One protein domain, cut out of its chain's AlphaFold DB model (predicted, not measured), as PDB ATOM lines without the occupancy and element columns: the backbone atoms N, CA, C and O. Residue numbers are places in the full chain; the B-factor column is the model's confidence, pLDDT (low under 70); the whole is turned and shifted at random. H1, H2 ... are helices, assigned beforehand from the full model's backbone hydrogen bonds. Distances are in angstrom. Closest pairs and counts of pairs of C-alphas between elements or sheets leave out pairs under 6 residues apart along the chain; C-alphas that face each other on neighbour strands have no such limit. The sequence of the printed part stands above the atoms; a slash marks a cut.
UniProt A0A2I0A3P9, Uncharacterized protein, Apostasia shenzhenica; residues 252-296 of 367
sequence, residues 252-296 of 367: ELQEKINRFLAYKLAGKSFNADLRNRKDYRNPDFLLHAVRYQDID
ATOM      1  N   GLU A 252     -42.628 -12.837 -56.556       93.56
ATOM      2  CA  GLU A 252     -42.514 -13.644 -55.333       93.56
ATOM      3  C   GLU A 252     -42.070 -15.094 -55.619       93.56
ATOM      4  O   GLU A 252     -41.251 -15.663 -54.890       93.56
ATOM      5  N   LEU A 253     -42.577 -15.711 -56.694       94.31
ATOM      6  CA  LEU A 253     -42.157 -17.051 -57.112       94.31
ATOM      7  C   LEU A 253     -40.721 -17.024 -57.645       94.31
ATOM      8  O   LEU A 253     -39.922 -17.900 -57.311       94.31
ATOM      9  N   GLN A 254     -40.377 -16.006 -58.434       94.44
ATOM     10  CA  GLN A 254     -39.031 -15.841 -58.968       94.44
ATOM     11  C   GLN A 254     -38.006 -15.603 -57.846       94.44
ATOM     12  O   GLN A 254     -36.926 -16.193 -57.875       94.44
ATOM     13  N   GLU A 255     -38.349 -14.842 -56.802       95.25
ATOM     14  CA  GLU A 255     -37.496 -14.669 -55.621       95.25
ATOM     15  C   GLU A 255     -37.313 -15.985 -54.843       95.25
ATOM     16  O   GLU A 255     -36.185 -16.338 -54.491       95.25
ATOM     17  N   LYS A 256     -38.386 -16.766 -54.634       95.00
ATOM     18  CA  LYS A 256     -38.310 -18.099 -54.001       95.00
ATOM     19  C   LYS A 256     -37.385 -19.048 -54.773       95.00
ATOM     20  O   LYS A 256     -36.553 -19.718 -54.159       95.00
ATOM     21  N   ILE A 257     -37.485 -19.071 -56.105       95.12
ATOM     22  CA  ILE A 257     -36.609 -19.870 -56.977       95.12
ATOM     23  C   ILE A 257     -35.157 -19.387 -56.871       95.12
ATOM     24  O   ILE A 257     -34.264 -20.197 -56.626       95.12
ATOM     25  N   ASN A 258     -34.907 -18.077 -56.967       95.06
ATOM     26  CA  ASN A 258     -33.566 -17.501 -56.829       95.06
ATOM     27  C   ASN A 258     -32.932 -17.834 -55.466       95.06
ATOM     28  O   ASN A 258     -31.758 -18.197 -55.396       95.06
ATOM     29  N   ARG A 259     -33.719 -17.787 -54.385       93.69
ATOM     30  CA  ARG A 259     -33.297 -18.160 -53.027       93.69
ATOM     31  C   ARG A 259     -32.929 -19.646 -52.935       93.69
ATOM     32  O   ARG A 259     -31.905 -19.988 -52.347       93.69
ATOM     33  N   PHE A 260     -33.718 -20.528 -53.550       93.06
ATOM     34  CA  PHE A 260     -33.419 -21.962 -53.625       93.06
ATOM     35  C   PHE A 260     -32.147 -22.249 -54.440       93.06
ATOM     36  O   PHE A 260     -31.303 -23.034 -54.004       93.06
ATOM     37  N   LEU A 261     -31.957 -21.565 -55.575       94.31
ATOM     38  CA  LEU A 261     -30.732 -21.647 -56.376       94.31
ATOM     39  C   LEU A 261     -29.504 -21.174 -55.585       94.31
ATOM     40  O   LEU A 261     -28.492 -21.873 -55.576       94.31
ATOM     41  N   ALA A 262     -29.603 -20.060 -54.855       94.94
ATOM     42  CA  ALA A 262     -28.531 -19.578 -53.984       94.94
ATOM     43  C   ALA A 262     -28.156 -20.602 -52.896       94.94
ATOM     44  O   ALA A 262     -26.973 -20.822 -52.643       94.94
ATOM     45  N   TYR A 263     -29.134 -21.292 -52.294       93.69
ATOM     46  CA  TYR A 263     -28.851 -22.370 -51.340       93.69
ATOM     47  C   TYR A 263     -28.198 -23.598 -51.988       93.69
ATOM     48  O   TYR A 263     -27.266 -24.148 -51.401       93.69
ATOM     49  N   LYS A 264     -28.617 -23.993 -53.199       92.50
ATOM     50  CA  LYS A 264     -27.958 -25.078 -53.948       92.50
ATOM     51  C   LYS A 264     -26.517 -24.729 -54.323       92.50
ATOM     52  O   LYS A 264     -25.641 -25.574 -54.166       92.50
ATOM     53  N   LEU A 265     -26.258 -23.497 -54.769       93.56
ATOM     54  CA  LEU A 265     -24.906 -22.998 -55.061       93.56
ATOM     55  C   LEU A 265     -24.034 -22.929 -53.797       93.56
ATOM     56  O   LEU A 265     -22.849 -23.233 -53.855       93.56
ATOM     57  N   ALA A 266     -24.627 -22.618 -52.641       93.94
ATOM     58  CA  ALA A 266     -23.969 -22.679 -51.335       93.94
ATOM     59  C   ALA A 266     -23.793 -24.113 -50.778       93.94
ATOM     60  O   ALA A 266     -23.468 -24.273 -49.601       93.94
ATOM     61  N   GLY A 267     -24.047 -25.157 -51.579       91.81
ATOM     62  CA  GLY A 267     -23.864 -26.561 -51.196       91.81
ATOM     63  C   GLY A 267     -24.914 -27.125 -50.232       91.81
ATOM     64  O   GLY A 267     -24.767 -28.258 -49.773       91.81
ATOM     65  N   LYS A 268     -25.984 -26.384 -49.914       91.88
ATOM     66  CA  LYS A 268     -27.046 -26.872 -49.021       91.88
ATOM     67  C   LYS A 268     -27.998 -27.793 -49.777       91.88
ATOM     68  O   LYS A 268     -28.623 -27.393 -50.760       91.88
ATOM     69  N   SER A 269     -28.146 -29.021 -49.286       90.44
ATOM     70  CA  SER A 269     -29.065 -30.015 -49.838       90.44
ATOM     71  C   SER A 269     -30.240 -30.234 -48.892       90.44
ATOM     72  O   SER A 269     -30.126 -30.955 -47.903       90.44
ATOM     73  N   PHE A 270     -31.398 -29.671 -49.243       90.88
ATOM     74  CA  PHE A 270     -32.653 -29.882 -48.511       90.88
ATOM     75  C   PHE A 270     -32.990 -31.371 -48.339       90.88
ATOM     76  O   PHE A 270     -33.509 -31.764 -47.299       90.88
ATOM     77  N   ASN A 271     -32.634 -32.217 -49.313       91.31
ATOM     78  CA  ASN A 271     -32.846 -33.662 -49.235       91.31
ATOM     79  C   ASN A 271     -31.932 -34.330 -48.195       91.31
ATOM     80  O   ASN A 271     -32.343 -35.306 -47.573       91.31
ATOM     81  N   ALA A 272     -30.707 -33.828 -47.997       93.25
ATOM     82  CA  ALA A 272     -29.818 -34.317 -46.944       93.25
ATOM     83  C   ALA A 272     -30.328 -33.882 -45.563       93.25
ATOM     84  O   ALA A 272     -30.478 -34.720 -44.676       93.25
ATOM     85  N   ASP A 273     -30.686 -32.604 -45.414       92.38
ATOM     86  CA  ASP A 273     -31.239 -32.061 -44.169       92.38
ATOM     87  C   ASP A 273     -32.539 -32.775 -43.769       92.38
ATOM     88  O   ASP A 273     -32.706 -33.141 -42.608       92.38
ATOM     89  N   LEU A 274     -33.433 -33.043 -44.729       92.50
ATOM     90  CA  LEU A 274     -34.674 -33.791 -44.514       92.50
ATOM     91  C   LEU A 274     -34.399 -35.237 -44.075       92.50
ATOM     92  O   LEU A 274     -34.922 -35.665 -43.050       92.50
ATOM     93  N   ARG A 275     -33.515 -35.960 -44.779       92.31
ATOM     94  CA  ARG A 275     -33.101 -37.335 -44.425       92.31
ATOM     95  C   ARG A 275     -32.378 -37.438 -43.079       92.31
ATOM     96  O   ARG A 275     -32.265 -38.537 -42.539       92.31
ATOM     97  N   ASN A 276     -31.874 -36.331 -42.541       92.69
ATOM     98  CA  ASN A 276     -31.242 -36.271 -41.223       92.69
ATOM     99  C   ASN A 276     -32.229 -35.944 -40.090       92.69
ATOM    100  O   ASN A 276     -31.870 -36.087 -38.921       92.69
ATOM    101  N   ARG A 277     -33.478 -35.556 -40.392       95.00
ATOM    102  CA  ARG A 277     -34.513 -35.376 -39.365       95.00
ATOM    103  C   ARG A 277     -34.993 -36.730 -38.856       95.00
ATOM    104  O   ARG A 277     -35.419 -37.580 -39.635       95.00
ATOM    105  N   LYS A 278     -35.000 -36.888 -37.530       94.12
ATOM    106  CA  LYS A 278     -35.564 -38.055 -36.833       94.12
ATOM    107  C   LYS A 278     -37.006 -38.354 -37.264       94.12
ATOM    108  O   LYS A 278     -37.327 -39.504 -37.524       94.12
ATOM    109  N   ASP A 279     -37.828 -37.322 -37.438       92.25
ATOM    110  CA  ASP A 279     -39.261 -37.465 -37.730       92.25
ATOM    111  C   ASP A 279     -39.513 -37.959 -39.168       92.25
ATOM    112  O   ASP A 279     -40.507 -38.626 -39.421       92.25
ATOM    113  N   TYR A 280     -38.578 -37.703 -40.096       93.25
ATOM    114  CA  TYR A 280     -38.595 -38.247 -41.462       93.25
ATOM    115  C   TYR A 280     -38.036 -39.681 -41.531       93.25
ATOM    116  O   TYR A 280     -38.347 -40.427 -42.455       93.25
ATOM    117  N   ARG A 281     -37.202 -40.082 -40.560       94.50
ATOM    118  CA  ARG A 281     -36.725 -41.468 -40.403       94.50
ATOM    119  C   ARG A 281     -37.688 -42.361 -39.616       94.50
ATOM    120  O   ARG A 281     -37.400 -43.544 -39.465       94.50
ATOM    121  N   ASN A 282     -38.794 -41.817 -39.112       94.38
ATOM    122  CA  ASN A 282     -39.859 -42.620 -38.524       94.38
ATOM    123  C   ASN A 282     -40.449 -43.540 -39.618       94.38
ATOM    124  O   ASN A 282     -40.881 -42.998 -40.639       94.38
ATOM    125  N   PRO A 283     -40.496 -44.879 -39.448       93.88
ATOM    126  CA  PRO A 283     -41.158 -45.766 -40.409       93.88
ATOM    127  C   PRO A 283     -42.607 -45.341 -40.705       93.88
ATOM    128  O   PRO A 283     -43.043 -45.414 -41.853       93.88
ATOM    129  N   ASP A 284     -43.311 -44.782 -39.717       95.19
ATOM    130  CA  ASP A 284     -44.704 -44.350 -39.865       95.19
ATOM    131  C   ASP A 284     -44.863 -43.002 -40.590       95.19
ATOM    132  O   ASP A 284     -45.991 -42.581 -40.857       95.19
ATOM    133  N   PHE A 285     -43.772 -42.295 -40.928       94.44
ATOM    134  CA  PHE A 285     -43.839 -40.967 -41.558       94.44
ATOM    135  C   PHE A 285     -44.690 -40.975 -42.835       94.44
ATOM    136  O   PHE A 285     -45.548 -40.110 -43.008       94.44
ATOM    137  N   LEU A 286     -44.493 -41.973 -43.704       92.56
ATOM    138  CA  LEU A 286     -45.260 -42.101 -44.945       92.56
ATOM    139  C   LEU A 286     -46.729 -42.449 -44.670       92.56
ATOM    140  O   LEU A 286     -47.612 -41.841 -45.267       92.56
ATOM    141  N   LEU A 287     -47.004 -43.339 -43.712       94.25
ATOM    142  CA  LEU A 287     -48.367 -43.701 -43.308       94.25
ATOM    143  C   LEU A 287     -49.132 -42.508 -42.702       94.25
ATOM    144  O   LEU A 287     -50.348 -42.392 -42.861       94.25
ATOM    145  N   HIS A 288     -48.446 -41.605 -42.001       94.56
ATOM    146  CA  HIS A 288     -49.028 -40.339 -41.551       94.56
ATOM    147  C   HIS A 288     -49.206 -39.339 -42.695       94.56
ATOM    148  O   HIS A 288     -50.245 -38.689 -42.759       94.56
ATOM    149  N   ALA A 289     -48.240 -39.231 -43.611       94.44
ATOM    150  CA  ALA A 289     -48.333 -38.337 -44.762       94.44
ATOM    151  C   ALA A 289     -49.518 -38.704 -45.671       94.44
ATOM    152  O   ALA A 289     -50.296 -37.821 -46.025       94.44
ATOM    153  N   VAL A 290     -49.691 -39.992 -45.981       95.12
ATOM    154  CA  VAL A 290     -50.826 -40.540 -46.741       95.12
ATOM    155  C   VAL A 290     -52.156 -40.191 -46.070       95.12
ATOM    156  O   VAL A 290     -53.013 -39.585 -46.707       95.12
ATOM    157  N   ARG A 291     -52.297 -40.486 -44.768       95.12
ATOM    158  CA  ARG A 291     -53.521 -40.205 -43.994       95.12
ATOM    159  C   ARG A 291     -53.821 -38.717 -43.797       95.12
ATOM    160  O   ARG A 291     -54.967 -38.376 -43.566       95.12
ATOM    161  N   TYR A 292     -52.818 -37.840 -43.825       95.75
ATOM    162  CA  TYR A 292     -53.015 -36.393 -43.655       95.75
ATOM    163  C   TYR A 292     -53.381 -35.676 -44.964       95.75
ATOM    164  O   TYR A 292     -53.966 -34.598 -44.935       95.75
ATOM    165  N   GLN A 293     -53.002 -36.249 -46.107       95.56
ATOM    166  CA  GLN A 293     -53.269 -35.701 -47.442       95.56
ATOM    167  C   GLN A 293     -54.430 -36.422 -48.150       95.56
ATOM    168  O   GLN A 293     -54.627 -36.194 -49.339       95.56
ATOM    169  N   ASP A 294     -55.148 -37.303 -47.441       93.81
ATOM    170  CA  ASP A 294     -56.221 -38.163 -47.962       93.81
ATOM    171  C   ASP A 294     -55.838 -38.879 -49.274       93.81
ATOM    172  O   ASP A 294     -56.615 -38.969 -50.226       93.81
ATOM    173  N   ILE A 295     -54.599 -39.382 -49.332       94.25
ATOM    174  CA  ILE A 295     -54.070 -40.078 -50.509       94.25
ATOM    175  C   ILE A 295     -54.613 -41.507 -50.532       94.25
ATOM    176  O   ILE A 295     -54.315 -42.311 -49.646       94.25
ATOM    177  N   ASP A 296     -55.343 -41.848 -51.590       93.38
ATOM    178  CA  ASP A 296     -55.673 -43.235 -51.900       93.38
ATOM    179  C   ASP A 296     -54.400 -43.998 -52.306       93.38
ATOM    180  O   ASP A 296     -53.751 -43.682 -53.303       93.38
TER     181      ASP A 296
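Overview. This is residues 252 to 296 of the 367 residues of an uncharacterized protein of Apostasia shenzhenica (UniProt A0A2I0A3P9). The printed part is an open U: the longest helix, H1, makes one arm, H3 with the last residues makes the other, and the base between them is a run of loops with the short helix H2 in it. The chain comes along H1 toward the base, crosses the base through H2 and goes back along H3 away from it; the space between the two arms is empty, and no helix touches another. You will find 45 residues with three named helices, in the order H1, H2, H3, and no named strand, and the class is all helix. The whole is extended, with a radius of gyration of the C-alphas of 14.6 A, and it is flat, spanning 33 by 24 by 12 A.

Along the chain. Find C-alpha 252 at (-42.514, -13.644, -55.333); here H1 begins, and it covers residues 252 to 265, 19.9 A from first to last C-alpha. It ends at C-alpha 265, at (-24.906, -22.998, -55.061). Read on past four residues to Phe 270, where H2 begins; it covers residues 270 to 275 and is 8.5 A long from first to last C-alpha. After nine more residues look for Phe 285, the first residue of H3, which covers residues 285 to 292 over 10.5 A and ends at C-alpha 292, at (-53.015, -36.393, -43.655).

Arrangement. Start from H1, whose N-to-C direction is (0.86, -0.48, 0.17), and compare H3, whose direction is (-0.90, 0.40, -0.16): the sign is reversed on each axis. H1 and H3 are apart, with no C-alpha of the one within 8 A of the other. H1 and H2 are apart too, though a tight link of four residues joins them. H2 and H3 are likewise apart, and the link between them, nine residues, is short but not tight. Look along the backbones of H1, H2 and H3: in each, every O i to N i+4 pair is within hydrogen-bond range.

Size, cuts and confidence. The two C-alphas farthest apart are those of Ala 266 and Asp 296, at 37.8 A, while the C-alphas of the first and last printed residues, Glu 252 and Asp 296, are 32.6 A apart. Residues 252 to 259, 261 to 267, 271 to 286 and 288 to 294 stand free, with no C-alpha 8 or more residues away along the chain within 10 A. The printed part has no cut, and neither link is long. In the B-factor column the mean pLDDT of the printed part is 93.7, and no printed residue is under 70.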